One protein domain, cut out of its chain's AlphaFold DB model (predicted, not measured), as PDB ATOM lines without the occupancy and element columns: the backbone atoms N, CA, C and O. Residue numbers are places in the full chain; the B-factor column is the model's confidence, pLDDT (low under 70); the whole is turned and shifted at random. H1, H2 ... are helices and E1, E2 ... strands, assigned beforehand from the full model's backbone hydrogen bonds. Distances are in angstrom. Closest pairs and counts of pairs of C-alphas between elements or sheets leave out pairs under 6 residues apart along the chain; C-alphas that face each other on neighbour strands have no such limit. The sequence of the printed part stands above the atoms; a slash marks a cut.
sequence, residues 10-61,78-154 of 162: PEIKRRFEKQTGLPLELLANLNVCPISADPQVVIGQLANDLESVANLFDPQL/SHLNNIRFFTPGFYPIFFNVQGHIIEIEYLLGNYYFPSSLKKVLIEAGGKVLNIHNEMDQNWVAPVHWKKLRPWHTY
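What this domain is: This is residues 10 to 61 and 78 to 154 of the 162 residues of an uncharacterized protein of Bacteroidetes bacterium (UniProt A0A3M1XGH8). A narrow, twisted sheet of four strands runs through the middle of the domain, with the long helix H2 folding back past E1 and E2 at one end and the helices H1, H3 and H4 gathered at the other. H1 and H3 cross each other steeply there, the short H4 sits at H3, and the link of residues 124 to 142 swings wide between H3 and H4, while residues 35 to 41 stick out at the H2 end. The printed part has 129 residues with four named helices and four named strands, in the order H1 E1 H2 E2 E3 E4 H3 H4; the sheet's order is E1 E2 E3 E4, antiparallel throughout, and the class is mixed, helices and strands. The whole is loose, with a radius of gyration of the C-alphas of 17.4 A, and spans 55 by 37 by 29 A.

Where its parts are: H1, residues 10 to 20, begins at C-alpha 10, (34.979, 54.939, 292.505), and is 15.2 A long from first to last C-alpha. E1, residues 25 to 30, measures 15.8 A. H2, residues 39 to 57, is the longest helix at 27.5 A and starts at C-alpha 39, (23.227, 31.432, 273.757). After the cut come E2, residues 80 to 86, 16.0 A; E3, residues 93 to 98, 16.3 A; and E4, residues 101 to 104, 9.6 A. H3, residues 112 to 123, is 16.3 A long. H4, residues 143 to 147, measures 7.5 A and ends at C-alpha 147, (33.674, 78.389, 284.918).

How they stand to each other: E1 and E4 are the sheet's edge strands, and the strands' lines turn by 100 degrees from edge to edge. E1 and E2 are antiparallel at 158 degrees, with N 27 and O 84 at 2.8 A and N 81 and O 29 at 2.9 A, within hydrogen-bond range. E2, E3 and E4 form a meander, each strand the antiparallel neighbour of the one before. The hairpin E2 and E3 stands at 116 degrees, with N 93 and O 85 at 2.8 A. The hairpin E3 and E4 stands at 161 degrees, with N 96 and O 103 at 2.9 A. The pairing is staggered: E3 pairs with E2 over residues 93 to 94 and with E4 over residues 95 to 98. H2 is on the sheet but only grazes it, with residues 46 to 53; its closest C-alpha pair with E2 is that of Asp 49 and Leu 80, 7.8 A. H3 also only grazes the sheet, with residues 113 to 121. H1 touches H3 at a steep tilt of 57 degrees, opposite ways, the closest C-alphas being those of Phe 16 and Val 120, 6.0 A; H3 touches H1 with residues 116 to 121 alone. H4 only just touches H3, with 3 pairs of C-alphas within 8 A, the closest those of Ser 115 and Trp 145, 7.2 A. H2 is apart from H3 and H4. Every O i to N i+4 pair is within hydrogen-bond range in H1 and H3; in H2 it is 13 of 15, and in H4 0 of 1, beside 2 of 2 O i to N i+3 pairs.

The domain as a whole: The two C-alphas farthest apart are those of Asp 38 and Asn 138, 56.2 A. Residues 62 to 77 are not printed, and C-alphas 61 and 78 lie 18.4 A apart across the cut. The link from H3 to H4, 19 residues, is long. The mean pLDDT of the printed part is 73.2; 47 residues are under 70, among them residues 28 to 61 and 78 to 83, and H2 has a mean of 55.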
ATOM      1  N   PRO A  10      35.914  54.367 291.538       84.38
ATOM      2  CA  PRO A  10      34.979  54.939 292.505       84.38
ATOM      3  C   PRO A  10      35.342  56.359 292.962       84.38
ATOM      4  O   PRO A  10      34.461  57.222 293.027       84.38
ATOM      5  N   GLU A  11      36.619  56.646 293.220       86.19
ATOM      6  CA  GLU A  11      37.070  57.978 293.617       86.19
ATOM      7  C   GLU A  11      36.974  58.979 292.460       86.19
ATOM      8  O   GLU A  11      36.477  60.098 292.651       86.19
ATOM      9  N   ILE A  12      37.372  58.578 291.246       88.94
ATOM     10  CA  ILE A  12      37.208  59.407 290.038       88.94
ATOM     11  C   ILE A  12      35.724  59.743 289.835       88.94
ATOM     12  O   ILE A  12      35.374  60.915 289.655       88.94
ATOM     13  N   LYS A  13      34.842  58.740 289.921       89.50
ATOM     14  CA  LYS A  13      33.385  58.877 289.790       89.50
ATOM     15  C   LYS A  13      32.825  59.850 290.817       89.50
ATOM     16  O   LYS A  13      32.191  60.838 290.446       89.50
ATOM     17  N   ARG A  14      33.126  59.639 292.099       92.44
ATOM     18  CA  ARG A  14      32.643  60.479 293.203       92.44
ATOM     19  C   ARG A  14      33.072  61.938 293.048       92.44
ATOM     20  O   ARG A  14      32.271  62.851 293.255       92.44
ATOM     21  N   ARG A  15      34.336  62.189 292.686       92.19
ATOM     22  CA  ARG A  15      34.843  63.555 292.456       92.19
ATOM     23  C   ARG A  15      34.191  64.204 291.242       92.19
ATOM     24  O   ARG A  15      33.825  65.379 291.304       92.19
ATOM     25  N   PHE A  16      34.009  63.445 290.166       90.88
ATOM     26  CA  PHE A  16      33.351  63.924 288.960       90.88
ATOM     27  C   PHE A  16      31.891  64.304 289.208       90.88
ATOM     28  O   PHE A  16      31.473  65.402 288.831       90.88
ATOM     29  N   GLU A  17      31.140  63.451 289.898       92.44
ATOM     30  CA  GLU A  17      29.757  63.711 290.301       92.44
ATOM     31  C   GLU A  17      29.664  64.929 291.218       92.44
ATOM     32  O   GLU A  17      28.820  65.799 291.008       92.44
ATOM     33  N   LYS A  18      30.582  65.073 292.180       89.25
ATOM     34  CA  LYS A  18      30.644  66.261 293.040       89.25
ATOM     35  C   LYS A  18      30.901  67.545 292.242       89.25
ATOM     36  O   LYS A  18      30.314  68.582 292.545       89.25
ATOM     37  N   GLN A  19      31.775  67.495 291.239       88.06
ATOM     38  CA  GLN A  19      32.125  68.659 290.423       88.06
ATOM     39  C   GLN A  19      31.012  69.044 289.438       88.06
ATOM     40  O   GLN A  19      30.721  70.227 289.249       88.06
ATOM     41  N   THR A  20      30.428  68.055 288.764       86.31
ATOM     42  CA  THR A  20      29.548  68.267 287.605       86.31
ATOM     43  C   THR A  20      28.074  68.026 287.913       86.31
ATOM     44  O   THR A  20      27.218  68.483 287.163       86.31
ATOM     45  N   GLY A  21      27.738  67.339 289.003       85.25
ATOM     46  CA  GLY A  21      26.379  66.876 289.287       85.25
ATOM     47  C   GLY A  21      25.849  65.867 288.262       85.25
ATOM     48  O   GLY A  21      24.636  65.703 288.163       85.25
ATOM     49  N   LEU A  22      26.730  65.257 287.462       86.56
ATOM     50  CA  LEU A  22      26.404  64.254 286.451       86.56
ATOM     51  C   LEU A  22      27.049  62.913 286.813       86.56
ATOM     52  O   LEU A  22      28.185  62.928 287.291       86.56
ATOM     53  N   PRO A  23      26.383  61.780 286.532       87.25
ATOM     54  CA  PRO A  23      26.953  60.468 286.798       87.25
ATOM     55  C   PRO A  23      28.126  60.179 285.862       87.25
ATOM     56  O   PRO A  23      28.127  60.587 284.695       87.25
ATOM     57  N   LEU A  24      29.109  59.446 286.373       86.56
ATOM     58  CA  LEU A  24      30.213  58.903 285.589       86.56
ATOM     59  C   LEU A  24      30.150  57.382 285.634       86.56
ATOM     60  O   LEU A  24      30.161  56.788 286.706       86.56
ATOM     61  N   GLU A  25      30.120  56.761 284.467       85.81
ATOM     62  CA  GLU A  25      30.080  55.314 284.301       85.81
ATOM     63  C   GLU A  25      31.243  54.845 283.426       85.81
ATOM     64  O   GLU A  25      31.823  55.620 282.658       85.81
ATOM     65  N   LEU A  26      31.571  53.559 283.533       79.50
ATOM     66  CA  LEU A  26      32.445  52.876 282.587       79.50
ATOM     67  C   LEU A  26      31.593  52.129 281.569       79.50
ATOM     68  O   LEU A  26      30.658  51.413 281.918       79.50
ATOM     69  N   LEU A  27      31.936  52.293 280.300       72.94
ATOM     70  CA  LEU A  27      31.336  51.576 279.190       72.94
ATOM     71  C   LEU A  27      32.403  50.685 278.569       72.94
ATOM     72  O   LEU A  27      33.361  51.174 277.972       72.94
ATOM     73  N   ALA A  28      32.225  49.378 278.710       68.50
ATOM     74  CA  ALA A  28      33.050  48.365 278.073       68.50
ATOM     75  C   ALA A  28      32.316  47.823 276.842       68.50
ATOM     76  O   ALA A  28      31.195  47.327 276.953       68.50
ATOM     77  N   ASN A  29      32.930  47.929 275.660       61.16
ATOM     78  CA  ASN A  29      32.379  47.310 274.455       61.16
ATOM     79  C   ASN A  29      32.936  45.907 274.290       61.16
ATOM     80  O   ASN A  29      34.155  45.730 274.216       61.16
ATOM     81  N   LEU A  30      32.028  44.941 274.169       59.78
ATOM     82  CA  LEU A  30      32.363  43.542 273.969       59.78
ATOM     83  C   LEU A  30      32.242  43.176 272.483       59.78
ATOM     84  O   LEU A  30      31.199  43.366 271.862       59.78
ATOM     85  N   ASN A  31      33.319  42.671 271.898       56.09
ATOM     86  CA  ASN A  31      33.329  41.957 270.641       56.09
ATOM     87  C   ASN A  31      32.844  40.542 270.893       56.09
ATOM     88  O   ASN A  31      33.620  39.667 271.258       56.09
ATOM     89  N   VAL A  32      31.557  40.307 270.701       54.88
ATOM     90  CA  VAL A  32      31.056  38.940 270.647       54.88
ATOM     91  C   VAL A  32      31.237  38.497 269.202       54.88
ATOM     92  O   VAL A  32      30.444  38.869 268.341       54.88
ATOM     93  N   CYS A  33      32.329  37.793 268.901       49.16
ATOM     94  CA  CYS A  33      32.547  37.266 267.557       49.16
ATOM     95  C   CYS A  33      31.483  36.180 267.301       49.16
ATOM     96  O   CYS A  33      31.517  35.150 267.977       49.16
ATOM     97  N   PRO A  34      30.504  36.364 266.393       57.50
ATOM     98  CA  PRO A  34      29.418  35.412 266.274       57.50
ATOM     99  C   PRO A  34      29.764  34.418 265.172       57.50
ATOM    100  O   PRO A  34      29.576  34.712 263.996       57.50
ATOM    101  N   ILE A  35      30.231  33.221 265.530       41.22
ATOM    102  CA  ILE A  35      30.155  32.069 264.621       41.22
ATOM    103  C   ILE A  35      29.677  30.842 265.420       41.22
ATOM    104  O   ILE A  35      30.462  30.049 265.927       41.22
ATOM    105  N   SER A  36      28.351  30.688 265.522       46.53
ATOM    106  CA  SER A  36      27.633  29.466 265.952       46.53
ATOM    107  C   SER A  36      27.705  28.996 267.423       46.53
ATOM    108  O   SER A  36      27.522  27.811 267.684       46.53
ATOM    109  N   ALA A  37      27.910  29.879 268.404       53.94
ATOM    110  CA  ALA A  37      27.841  29.476 269.816       53.94
ATOM    111  C   ALA A  37      26.395  29.462 270.361       53.94
ATOM    112  O   ALA A  37      25.602  30.358 270.069       53.94
ATOM    113  N   ASP A  38      26.072  28.452 271.173       60.34
ATOM    114  CA  ASP A  38      24.840  28.369 271.971       60.34
ATOM    115  C   ASP A  38      24.684  29.635 272.850       60.34
ATOM    116  O   ASP A  38      25.655  30.033 273.508       60.34
ATOM    117  N   PRO A  39      23.496  30.272 272.904       53.75
ATOM    118  CA  PRO A  39      23.227  31.432 273.757       53.75
ATOM    119  C   PRO A  39      23.686  31.295 275.216       53.75
ATOM    120  O   PRO A  39      24.126  32.283 275.799       53.75
ATOM    121  N   GLN A  40      23.631  30.100 275.811       59.53
ATOM    122  CA  GLN A  40      24.090  29.877 277.190       59.53
ATOM    123  C   GLN A  40      25.612  30.003 277.328       59.53
ATOM    124  O   GLN A  40      26.106  30.517 278.330       59.53
ATOM    125  N   VAL A  41      26.359  29.596 276.301       61.38
ATOM    126  CA  VAL A  41      27.822  29.737 276.257       61.38
ATOM    127  C   VAL A  41      28.202  31.207 276.125       61.38
ATOM    128  O   VAL A  41      29.092  31.672 276.830       61.38
ATOM    129  N   VAL A  42      27.474  31.957 275.291       57.12
ATOM    130  CA  VAL A  42      27.666  33.406 275.149       57.12
ATOM    131  C   VAL A  42      27.367  34.124 276.467       57.12
ATOM    132  O   VAL A  42      28.170  34.935 276.912       57.12
ATOM    133  N   ILE A  43      26.254  33.803 277.135       58.06
ATOM    134  CA  ILE A  43      25.894  34.398 278.433       58.06
ATOM    135  C   ILE A  43      26.947  34.075 279.505       58.06
ATOM    136  O   ILE A  43      27.348  34.971 280.243       58.06
ATOM    137  N   GLY A  44      27.430  32.831 279.572       60.91
ATOM    138  CA  GLY A  44      28.486  32.438 280.510       60.91
ATOM    139  C   GLY A  44      29.816  33.148 280.247       60.91
ATOM    140  O   GLY A  44      30.472  33.599 281.182       60.91
ATOM    141  N   GLN A  45      30.195  33.318 278.979       58.94
ATOM    142  CA  GLN A  45      31.390  34.078 278.599       58.94
ATOM    143  C   GLN A  45      31.261  35.559 278.965       58.94
ATOM    144  O   GLN A  45      32.175  36.111 279.567       58.94
ATOM    145  N   LEU A  46      30.107  36.174 278.695       56.09
ATOM    146  CA  LEU A  46      29.823  37.553 279.095       56.09
ATOM    147  C   LEU A  46      29.867  37.731 280.621       56.09
ATOM    148  O   LEU A  46      30.351  38.755 281.095       56.09
ATOM    149  N   ALA A  47      29.384  36.751 281.391       59.69
ATOM    150  CA  ALA A  47      29.446  36.779 282.851       59.69
ATOM    151  C   ALA A  47      30.892  36.692 283.371       59.69
ATOM    152  O   ALA A  47      31.270  37.473 284.240       59.69
ATOM    153  N   ASN A  48      31.722  35.819 282.792       59.34
ATOM    154  CA  ASN A  48      33.142  35.708 283.146       59.34
ATOM    155  C   ASN A  48      33.945  36.956 282.732       59.34
ATOM    156  O   ASN A  48      34.840  37.402 283.452       59.34
ATOM    157  N   ASP A  49      33.617  37.556 281.585       55.88
ATOM    158  CA  ASP A  49      34.215  38.822 281.147       55.88
ATOM    159  C   ASP A  49      33.798  39.973 282.080       55.88
ATOM    160  O   ASP A  49      34.623  40.815 282.437       55.88
ATOM    161  N   LEU A  50      32.540  39.987 282.539       55.22
ATOM    162  CA  LEU A  50      32.057  40.934 283.545       55.22
ATOM    163  C   LEU A  50      32.789  40.756 284.878       55.22
ATOM    164  O   LEU A  50      33.149  41.752 285.491       55.22
ATOM    165  N   GLU A  51      33.046  39.524 285.313       57.06
ATOM    166  CA  GLU A  51      33.814  39.224 286.528       57.06
ATOM    167  C   GLU A  51      35.281  39.677 286.398       57.06
ATOM    168  O   GLU A  51      35.847  40.277 287.310       57.06
ATOM    169  N   SER A  52      35.870  39.523 285.207       52.31
ATOM    170  CA  SER A  52      37.215  40.022 284.884       52.31
ATOM    171  C   SER A  52      37.302  41.556 284.929       52.31
ATOM    172  O   SER A  52      38.321  42.114 285.333       52.31
ATOM    173  N   VAL A  53      36.225  42.250 284.548       49.38
ATOM    174  CA  VAL A  53      36.089  43.716 284.646       49.38
ATOM    175  C   VAL A  53      35.676  44.154 286.049       49.38
ATOM    176  O   VAL A  53      36.056  45.237 286.481       49.38
ATOM    177  N   ALA A  54      34.954  43.323 286.798       49.22
ATOM    178  CA  ALA A  54      34.658  43.567 288.205       49.22
ATOM    179  C   ALA A  54      35.957  43.637 289.027       49.22
ATOM    180  O   ALA A  54      36.047  44.429 289.958       49.22
ATOM    181  N   ASN A  55      37.007  42.925 288.606       46.91
ATOM    182  CA  ASN A  55      38.352  43.048 289.172       46.91
ATOM    183  C   ASN A  55      39.087  44.347 288.779       46.91
ATOM    184  O   ASN A  55      40.047  44.708 289.441       46.91
ATOM    185  N   LEU A  56      38.635  45.130 287.788       47.00
ATOM    186  CA  LEU A  56      39.123  46.514 287.596       47.00
ATOM    187  C   LEU A  56      38.611  47.471 288.689       47.00
ATOM    188  O   LEU A  56      39.006  48.634 288.722       47.00
ATOM    189  N   PHE A  57      37.736  46.999 289.581       48.59
ATOM    190  CA  PHE A  57      37.415  47.661 290.844       48.59
ATOM    191  C   PHE A  57      38.333  47.204 291.993       48.59
ATOM    192  O   PHE A  57      38.159  47.682 293.113       48.59
ATOM    193  N   ASP A  58      39.293  46.306 291.739       44.06
ATOM    194  CA  ASP A  58      40.314  45.905 292.706       44.06
ATOM    195  C   ASP A  58      41.423  46.977 292.760       44.06
ATOM    196  O   ASP A  58      42.083  47.240 291.745       44.06
ATOM    197  N   PRO A  59      41.659  47.613 293.924       41.34
ATOM    198  CA  PRO A  59      42.707  48.616 294.102       41.34
ATOM    199  C   PRO A  59      44.107  48.138 293.690       41.34
ATOM    200  O   PRO A  59      44.956  48.961 293.349       41.34
ATOM    201  N   GLN A  60      44.364  46.824 293.688       39.75
ATOM    202  CA  GLN A  60      45.684  46.263 293.386       39.75
ATOM    203  C   GLN A  60      46.110  46.433 291.918       39.75
ATOM    204  O   GLN A  60      47.298  46.598 291.647       39.75
ATOM    205  N   LEU A  61      45.167  46.489 290.971       40.03
ATOM    206  CA  LEU A  61      45.461  46.720 289.545       40.03
ATOM    207  C   LEU A  61      45.986  48.139 289.252       40.03
ATOM    208  O   LEU A  61      46.583  48.370 288.202       40.03
ATOM    209  N   SER A  78      39.931  38.081 274.583       50.34
ATOM    210  CA  SER A  78      39.763  39.273 273.718       50.34
ATOM    211  C   SER A  78      38.341  39.845 273.510       50.34
ATOM    212  O   SER A  78      38.186  40.664 272.601       50.34
ATOM    213  N   HIS A  79      37.283  39.490 274.255       52.06
ATOM    214  CA  HIS A  79      35.987  40.123 273.951       52.06
ATOM    215  C   HIS A  79      35.963  41.612 274.327       52.06
ATOM    216  O   HIS A  79      35.235  42.357 273.705       52.06
ATOM    217  N   LEU A  80      36.772  42.130 275.251       51.47
ATOM    218  CA  LEU A  80      36.812  43.579 275.515       51.47
ATOM    219  C   LEU A  80      37.586  44.333 274.423       51.47
ATOM    220  O   LEU A  80      38.811  44.300 274.380       51.47
ATOM    221  N   ASN A  81      36.867  45.060 273.565       59.34
ATOM    222  CA  ASN A  81      37.460  45.881 272.504       59.34
ATOM    223  C   ASN A  81      37.990  47.225 273.020       59.34
ATOM    224  O   ASN A  81      38.963  47.754 272.493       59.34
ATOM    225  N   ASN A  82      37.282  47.847 273.966       62.53
ATOM    226  CA  ASN A  82      37.665  49.123 274.575       62.53
ATOM    227  C   ASN A  82      36.840  49.404 275.835       62.53
ATOM    228  O   ASN A  82      35.696  48.955 275.946       62.53
ATOM    229  N   ILE A  83      37.416  50.207 276.731       66.88
ATOM    230  CA  ILE A  83      36.754  50.785 277.903       66.88
ATOM    231  C   ILE A  83      36.674  52.301 277.696       66.88
ATOM    232  O   ILE A  83      37.594  52.924 277.162       66.88
ATOM    233  N   ARG A  84      35.543  52.901 278.063       77.75
ATOM    234  CA  ARG A  84      35.286  54.332 277.902       77.75
ATOM    235  C   ARG A  84      34.674  54.917 279.163       77.75
ATOM    236  O   ARG A  84      33.822  54.286 279.778       77.75
ATOM    237  N   PHE A  85      35.031  56.152 279.492       81.31
ATOM    238  CA  PHE A  85      34.250  56.954 280.427       81.31
ATOM    239  C   PHE A  85      32.966  57.413 279.748       81.31
ATOM    240  O   PHE A  85      32.989  57.861 278.599       81.31
ATOM    241  N   PHE A  86      31.849  57.330 280.453       82.94
ATOM    242  CA  PHE A  86      30.538  57.631 279.907       82.94
ATOM    243  C   PHE A  86      29.687  58.413 280.902       82.94
ATOM    244  O   PHE A  86      29.604  58.085 282.079       82.94
ATOM    245  N   THR A  87      29.002  59.427 280.390       80.00
ATOM    246  CA  THR A  87      27.952  60.149 281.102       80.00
ATOM    247  C   THR A  87      26.741  60.235 280.167       80.00
ATOM    248  O   THR A  87      26.896  60.695 279.031       80.00
ATOM    249  N   PRO A  88      25.527  59.839 280.597       73.44
ATOM    250  CA  PRO A  88      24.320  59.931 279.781       73.44
ATOM    251  C   PRO A  88      24.104  61.340 279.210       73.44
ATOM    252  O   PRO A  88      24.188  62.343 279.917       73.44
ATOM    253  N   GLY A  89      23.824  61.422 277.907       71.19
ATOM    254  CA  GLY A  89      23.652  62.692 277.186       71.19
ATOM    255  C   GLY A  89      24.946  63.318 276.648       71.19
ATOM    256  O   GLY A  89      24.862  64.287 275.877       71.19
ATOM    257  N   PHE A  90      26.105  62.739 276.977       76.50
ATOM    258  CA  PHE A  90      27.428  63.092 276.460       76.50
ATOM    259  C   PHE A  90      28.028  61.948 275.627       76.50
ATOM    260  O   PHE A  90      27.548  60.815 275.646       76.50
ATOM    261  N   TYR A  91      29.062  62.265 274.850       77.88
ATOM    262  CA  TYR A  91      29.854  61.270 274.126       77.88
ATOM    263  C   TYR A  91      30.725  60.482 275.111       77.88
ATOM    264  O   TYR A  91      31.204  61.051 276.096       77.88
ATOM    265  N   PRO A  92      30.966  59.193 274.847       81.56
ATOM    266  CA  PRO A  92      31.939  58.438 275.611       81.56
ATOM    267  C   PRO A  92      33.362  58.908 275.277       81.56
ATOM    268  O   PRO A  92      33.644  59.310 274.147       81.56
ATOM    269  N   ILE A  93      34.256  58.835 276.256       81.19
ATOM    270  CA  ILE A  93      35.666  59.203 276.131       81.19
ATOM    271  C   ILE A  93      36.501  57.933 276.235       81.19
ATOM    272  O   ILE A  93      36.421  57.226 277.240       81.19
ATOM    273  N   PHE A  94      37.299  57.650 275.208       80.62
ATOM    274  CA  PHE A  94      38.262  56.558 275.266       80.62
ATOM    275  C   PHE A  94      39.414  56.934 276.182       80.62
ATOM    276  O   PHE A  94      39.886  58.076 276.183       80.62
ATOM    277  N   PHE A  95      39.856  55.958 276.957       80.25
ATOM    278  CA  PHE A  95      41.040  56.109 277.771       80.25
ATOM    279  C   PHE A  95      41.831  54.812 277.804       80.25
ATOM    280  O   PHE A  95      41.292  53.727 277.587       80.25
ATOM    281  N   ASN A  96      43.114  54.956 278.100       78.31
ATOM    282  CA  ASN A  96      44.016  53.852 278.355       78.31
ATOM    283  C   ASN A  96      44.759  54.111 279.667       78.31
ATOM    284  O   ASN A  96      45.096  55.258 279.971       78.31
ATOM    285  N   VAL A  97      45.000  53.060 280.446       75.81
ATOM    286  CA  VAL A  97      45.764  53.139 281.696       75.81
ATOM    287  C   VAL A  97      47.050  52.353 281.512       75.81
ATOM    288  O   VAL A  97      47.024  51.157 281.240       75.81
ATOM    289  N   GLN A  98      48.183  53.036 281.646       75.94
ATOM    290  CA  GLN A  98      49.514  52.449 281.543       75.94
ATOM    291  C   GLN A  98      50.290  52.771 282.819       75.94
ATOM    292  O   GLN A  98      50.908  53.831 282.940       75.94
ATOM    293  N   GLY A  99      50.203  51.873 283.803       76.75
ATOM    294  CA  GLY A  99      50.757  52.085 285.140       76.75
ATOM    295  C   GLY A  99      50.231  53.385 285.754       76.75
ATOM    296  O   GLY A  99      49.048  53.522 286.044       76.75
ATOM    297  N   HIS A 100      51.111  54.376 285.879       83.19
ATOM    298  CA  HIS A 100      50.829  55.675 286.495       83.19
ATOM    299  C   HIS A 100      50.203  56.709 285.543       83.19
ATOM    300  O   HIS A 100      50.049  57.881 285.902       83.19
ATOM    301  N   ILE A 101      49.891  56.337 284.304       81.88
ATOM    302  CA  ILE A 101      49.429  57.262 283.267       81.88
ATOM    303  C   ILE A 101      48.013  56.883 282.843       81.88
ATOM    304  O   ILE A 101      47.755  55.741 282.481       81.88
ATOM    305  N   ILE A 102      47.111  57.867 282.851       84.06
ATOM    306  CA  ILE A 102      45.847  57.800 282.116       84.06
ATOM    307  C   ILE A 102      46.025  58.625 280.844       84.06
ATOM    308  O   ILE A 102      46.234  59.840 280.915       84.06
ATOM    309  N   GLU A 103      45.918  57.969 279.697       85.69
ATOM    310  CA  GLU A 103      45.832  58.600 278.384       85.69
ATOM    311  C   GLU A 103      44.359  58.780 278.025       85.69
ATOM    312  O   GLU A 103      43.562  57.860 278.191       85.69
ATOM    313  N   ILE A 104      43.983  59.971 277.561       85.19
ATOM    314  CA  ILE A 104      42.600  60.304 277.208       85.19
ATOM    315  C   ILE A 104      42.562  60.787 275.769       85.19
ATOM    316  O   ILE A 104      43.220  61.772 275.428       85.19
ATOM    317  N   GLU A 105      41.725  60.157 274.952       80.62
ATOM    318  CA  GLU A 105      41.470  60.607 273.589       80.62
ATOM    319  C   GLU A 105      40.308  61.603 273.579       80.62
ATOM    320  O   GLU A 105      39.190  61.302 274.010       80.62
ATOM    321  N   TYR A 106      40.559  62.812 273.077       71.44
ATOM    322  CA  TYR A 106      39.538  63.843 272.918       71.44
ATOM    323  C   TYR A 106      39.300  64.140 271.435       71.44
ATOM    324  O   TYR A 106      40.232  64.313 270.653       71.44
ATOM    325  N   LEU A 107      38.027  64.236 271.053       67.50
ATOM    326  CA  LEU A 107      37.620  64.691 269.723       67.50
ATOM    327  C   LEU A 107      37.392  66.213 269.731       67.50
ATOM    328  O   LEU A 107      37.074  66.804 270.763       67.50
ATOM    329  N   LEU A 108      37.549  66.868 268.581       65.62
ATOM    330  CA  LEU A 108      37.227  68.294 268.426       65.62
ATOM    331  C   LEU A 108      35.718  68.542 268.635       65.62
ATOM    332  O   LEU A 108      34.902  67.701 268.275       65.62
ATOM    333  N   GLY A 109      35.344  69.684 269.231       64.88
ATOM    334  CA  GLY A 109      33.947  70.025 269.589       64.88
ATOM    335  C   GLY A 109      33.534  69.581 270.999       64.88
ATOM    336  O   GLY A 109      32.719  70.203 271.674       64.88
ATOM    337  N   ASN A 110      34.218  68.571 271.515       69.00
ATOM    338  CA  ASN A 110      33.860  67.867 272.727       69.00
ATOM    339  C   ASN A 110      34.596  68.441 273.950       69.00
ATOM    340  O   ASN A 110      35.566  67.876 274.444       69.00
ATOM    341  N   TYR A 111      34.123  69.579 274.471       76.12
ATOM    342  CA  TYR A 111      34.896  70.322 275.479       76.12
ATOM    343  C   TYR A 111      34.507  70.046 276.932       76.12
ATOM    344  O   TYR A 111      35.394  69.848 277.761       76.12
ATOM    345  N   TYR A 112      33.216  70.043 277.287       81.62
ATOM    346  CA  TYR A 112      32.825  70.053 278.707       81.62
ATOM    347  C   TYR A 112      33.215  68.780 279.457       81.62
ATOM    348  O   TYR A 112      33.787  68.875 280.542       81.62
ATOM    349  N   PHE A 113      32.915  67.606 278.897       84.12
ATOM    350  CA  PHE A 113      33.112  66.338 279.591       84.12
ATOM    351  C   PHE A 113      34.611  65.995 279.768       84.12
ATOM    352  O   PHE A 113      35.024  65.858 280.919       84.12
ATOM    353  N   PRO A 114      35.469  66.020 278.725       84.69
ATOM    354  CA  PRO A 114      36.914  65.865 278.848       84.69
ATOM    355  C   PRO A 114      37.553  66.937 279.716       84.69
ATOM    356  O   PRO A 114      38.436  66.620 280.501       84.69
ATOM    357  N   SER A 115      37.108  68.197 279.634       86.31
ATOM    358  CA  SER A 115      37.659  69.254 280.495       86.31
ATOM    359  C   SER A 115      37.311  69.024 281.960       86.31
ATOM    360  O   SER A 115      38.157  69.216 282.828       86.31
ATOM    361  N   SER A 116      36.082  68.587 282.237       88.06
ATOM    362  CA  SER A 116      35.642  68.265 283.592       88.06
ATOM    363  C   SER A 116      36.375  67.048 284.144       88.06
ATOM    364  O   SER A 116      36.839  67.100 285.278       88.06
ATOM    365  N   LEU A 117      36.534  65.996 283.336       89.62
ATOM    366  CA  LEU A 117      37.268  64.788 283.701       89.62
ATOM    367  C   LEU A 117      38.758  65.081 283.916       89.62
ATOM    368  O   LEU A 117      39.312  64.720 284.948       89.62
ATOM    369  N   LYS A 118      39.401  65.812 283.001       88.94
ATOM    370  CA  LYS A 118      40.808  66.212 283.134       88.94
ATOM    371  C   LYS A 118      41.028  67.052 284.394       88.94
ATOM    372  O   LYS A 118      42.018  66.847 285.087       88.94
ATOM    373  N   LYS A 119      40.098  67.958 284.721       89.25
ATOM    374  CA  LYS A 119      40.137  68.721 285.975       89.25
ATOM    375  C   LYS A 119      40.086  67.809 287.199       89.25
ATOM    376  O   LYS A 119      40.945  67.939 288.061       89.25
ATOM    377  N   VAL A 120      39.149  66.862 287.230       91.19
ATOM    378  CA  VAL A 120      39.016  65.881 288.320       91.19
ATOM    379  C   VAL A 120      40.296  65.072 288.505       91.19
ATOM    380  O   VAL A 120      40.761  64.922 289.630       91.19
ATOM    381  N   LEU A 121      40.889  64.588 287.411       91.25
ATOM    382  CA  LEU A 121      42.117  63.794 287.453       91.25
ATOM    383  C   LEU A 121      43.303  64.600 287.989       91.25
ATOM    384  O   LEU A 121      44.088  64.079 288.772       91.25
ATOM    385  N   ILE A 122      43.413  65.880 287.628       90.44
ATOM    386  CA  ILE A 122      44.460  66.762 288.158       90.44
ATOM    387  C   ILE A 122      44.229  67.075 289.640       90.44
ATOM    388  O   ILE A 122      45.153  66.990 290.443       90.44
ATOM    389  N   GLU A 123      42.990  67.367 290.038       88.56
ATOM    390  CA  GLU A 123      42.627  67.582 291.448       88.56
ATOM    391  C   GLU A 123      42.784  66.314 292.309       88.56
ATOM    392  O   GLU A 123      42.877  66.401 293.533       88.56
ATOM    393  N   ALA A 124      42.820  65.135 291.686       88.44
ATOM    394  CA  ALA A 124      43.139  63.860 292.322       88.44
ATOM    395  C   ALA A 124      44.655  63.576 292.415       88.44
ATOM    396  O   ALA A 124      45.032  62.470 292.775       88.44
ATOM    397  N   GLY A 125      45.520  64.551 292.107       89.12
ATOM    398  CA  GLY A 125      46.982  64.401 292.154       89.12
ATOM    399  C   GLY A 125      47.629  64.139 290.792       89.12
ATOM    400  O   GLY A 125      48.836  63.917 290.703       89.12
ATOM    401  N   GLY A 126      46.842  64.179 289.716       90.38
ATOM    402  CA  GLY A 126      47.325  63.989 288.360       90.38
ATOM    403  C   GLY A 126      48.145  65.174 287.854       90.38
ATOM    404  O   GLY A 126      47.798  66.342 288.028       90.38
ATOM    405  N   LYS A 127      49.216  64.860 287.139       91.12
ATOM    406  CA  LYS A 127      50.071  65.804 286.429       91.12
ATOM    407  C   LYS A 127      49.993  65.583 284.917       91.12
ATOM    408  O   LYS A 127      49.824  64.449 284.454       91.12
ATOM    409  N   VAL A 128      50.085  66.666 284.147       91.00
ATOM    410  CA  VAL A 128      50.003  66.634 282.679       91.00
ATOM    411  C   VAL A 128      51.383  66.363 282.091       91.00
ATOM    412  O   VAL A 128      52.368  66.954 282.526       91.00
ATOM    413  N   LEU A 129      51.436  65.461 281.111       88.88
ATOM    414  CA  LEU A 129      52.633  65.203 280.319       88.88
ATOM    415  C   LEU A 129      52.555  65.953 278.982       88.88
ATOM    416  O   LEU A 129      51.461  66.159 278.448       88.88
ATOM    417  N   ASN A 130      53.707  66.362 278.457       87.19
ATOM    418  CA  ASN A 130      53.849  66.953 277.129       87.19
ATOM    419  C   ASN A 130      53.891  65.865 276.029       87.19
ATOM    420  O   ASN A 130      53.808  64.669 276.306       87.19
ATOM    421  N   ILE A 131      54.056  66.278 274.767       84.06
ATOM    422  CA  ILE A 131      54.148  65.363 273.609       84.06
ATOM    423  C   ILE A 131      55.369  64.425 273.635       84.06
ATOM    424  O   ILE A 131      55.445  63.497 272.836       84.06
ATOM    425  N   HIS A 132      56.325  64.670 274.530       85.31
ATOM    426  CA  HIS A 132      57.523  63.861 274.742       85.31
ATOM    427  C   HIS A 132      57.416  62.984 276.001       85.31
ATOM    428  O   HIS A 132      58.408  62.393 276.413       85.31
ATOM    429  N   ASN A 133      56.221  62.872 276.600       83.00
ATOM    430  CA  ASN A 133      55.958  62.151 277.851       83.00
ATOM    431  C   ASN A 133      56.717  62.691 279.072       83.00
ATOM    432  O   ASN A 133      56.880  61.995 280.074       83.00
ATOM    433  N   GLU A 134      57.134  63.951 279.025       86.94
ATOM    434  CA  GLU A 134      57.763  64.628 280.151       86.94
ATOM    435  C   GLU A 134      56.742  65.480 280.898       86.94
ATOM    436  O   GLU A 134      55.753  65.954 280.335       86.94
ATOM    437  N   MET A 135      57.004  65.707 282.179       85.06
ATOM    438  CA  MET A 135      56.217  66.591 283.029       85.06
ATOM    439  C   MET A 135      56.106  68.002 282.435       85.06
ATOM    440  O   MET A 135      57.098  68.726 282.347       85.06
ATOM    441  N   ASP A 136      54.889  68.421 282.076       87.06
ATOM    442  CA  ASP A 136      54.644  69.769 281.563       87.06
ATOM    443  C   ASP A 136      54.619  70.777 282.721       87.06
ATOM    444  O   ASP A 136      53.587  71.030 283.346       87.06
ATOM    445  N   GLN A 137      55.789  71.348 283.024       78.00
ATOM    446  CA  GLN A 137      55.963  72.351 284.083       78.00
ATOM    447  C   GLN A 137      55.276  73.686 283.769       78.00
ATOM    448  O   GLN A 137      55.007  74.468 284.680       78.00
ATOM    449  N   ASN A 138      54.981  73.942 282.494       77.06
ATOM    450  CA  ASN A 138      54.329  75.166 282.038       77.06
ATOM    451  C   ASN A 138      52.823  74.979 281.858       77.06
ATOM    452  O   ASN A 138      52.135  75.896 281.397       77.06
ATOM    453  N   TRP A 139      52.291  73.807 282.210       78.12
ATOM    454  CA  TRP A 139      50.874  73.552 282.084       78.12
ATOM    455  C   TRP A 139      50.085  74.465 283.027       78.12
ATOM    456  O   TRP A 139      50.185  74.385 284.251       78.12
ATOM    457  N   VAL A 140      49.248  75.322 282.446       75.62
ATOM    458  CA  VAL A 140      48.322  76.178 283.189       75.62
ATOM    459  C   VAL A 140      46.899  75.697 282.948       75.62
ATOM    460  O   VAL A 140      46.470  75.510 281.806       75.62
ATOM    461  N   ALA A 141      46.139  75.542 284.035       75.00
ATOM    462  CA  ALA A 141      44.728  75.195 283.956       75.00
ATOM    463  C   ALA A 141      43.971  76.206 283.071       75.00
ATOM    464  O   ALA A 141      44.020  77.414 283.337       75.00
ATOM    465  N   PRO A 142      43.240  75.750 282.036       75.44
ATOM    466  CA  PRO A 142      42.517  76.651 281.155       75.44
ATOM    467  C   PRO A 142      41.534  77.548 281.915       75.44
ATOM    468  O   PRO A 142      40.812  77.096 282.801       75.44
ATOM    469  N   VAL A 143      41.417  78.821 281.522       72.06
ATOM    470  CA  VAL A 143      40.547  79.806 282.204       72.06
ATOM    471  C   VAL A 143      39.087  79.337 282.299       72.06
ATOM    472  O   VAL A 143      38.400  79.610 283.286       72.06
ATOM    473  N   HIS A 144      38.606  78.587 281.303       67.81
ATOM    474  CA  HIS A 144      37.244  78.055 281.292       67.81
ATOM    475  C   HIS A 144      36.991  76.998 282.383       67.81
ATOM    476  O   HIS A 144      35.839  76.804 282.759       67.81
ATOM    477  N   TRP A 145      38.026  76.395 282.981       71.62
ATOM    478  CA  TRP A 145      37.880  75.460 284.106       71.62
ATOM    479  C   TRP A 145      37.353  76.115 285.380       71.62
ATOM    480  O   TRP A 145      36.615  75.487 286.138       71.62
ATOM    481  N   LYS A 146      37.662  77.401 285.592       66.12
ATOM    482  CA  LYS A 146      37.079  78.201 286.687       66.12
ATOM    483  C   LYS A 146      35.577  78.419 286.502       66.12
ATOM    484  O   LYS A 146      34.866  78.712 287.458       66.12
ATOM    485  N   LYS A 147      35.092  78.286 285.265       69.50
ATOM    486  CA  LYS A 147      33.674  78.389 284.918       69.50
ATOM    487  C   LYS A 147      32.972  77.033 284.895       69.50
ATOM    488  O   LYS A 147      31.761  77.045 284.701       69.50
ATOM    489  N   LEU A 148      33.679  75.909 285.079       73.94
ATOM    490  CA  LEU A 148      33.072  74.579 285.191       73.94
ATOM    491  C   LEU A 148      32.316  74.492 286.520       73.94
ATOM    492  O   LEU A 148      32.919  74.416 287.588       73.94
ATOM    493  N   ARG A 149      30.993  74.567 286.427       76.81
ATOM    494  CA  ARG A 149      30.036  74.431 287.525       76.81
ATOM    495  C   ARG A 149      29.253  73.127 287.344       76.81
ATOM    496  O   ARG A 149      29.330  72.534 286.259       76.81
ATOM    497  N   PRO A 150      28.462  72.702 288.342       82.94
ATOM    498  CA  PRO A 150      27.543  71.596 288.144       82.94
ATOM    499  C   PRO A 150      26.609  71.860 286.956       82.94
ATOM    500  O   PRO A 150      26.094  72.968 286.796       82.94
ATOM    501  N   TRP A 151      26.387  70.855 286.112       81.06
ATOM    502  CA  TRP A 151      25.670  70.948 284.841       81.06
ATOM    503  C   TRP A 151      24.273  71.566 284.981       81.06
ATOM    504  O   TRP A 151      23.867  72.405 284.178       81.06
ATOM    505  N   HIS A 152      23.559  71.209 286.050       79.56
ATOM    506  CA  HIS A 152      22.216  71.716 286.336       79.56
ATOM    507  C   HIS A 152      22.183  73.222 286.660       79.56
ATOM    508  O   HIS A 152      21.129  73.841 286.546       79.56
ATOM    509  N   THR A 153      23.319  73.832 287.020       83.62
ATOM    510  CA  THR A 153      23.405  75.274 287.315       83.62
ATOM    511  C   THR A 153      23.531  76.143 286.062       83.62
ATOM    512  O   THR A 153      23.383  77.363 286.140       83.62
ATOM    513  N   TYR A 154      23.793  75.549 284.891       77.19
ATOM    514  CA  TYR A 154      23.827  76.298 283.638       77.19
ATOM    515  C   TYR A 154      22.416  76.523 283.096       77.19
ATOM    516  O   TYR A 154      21.704  75.574 282.740       77.19
TER     517      TYR A 154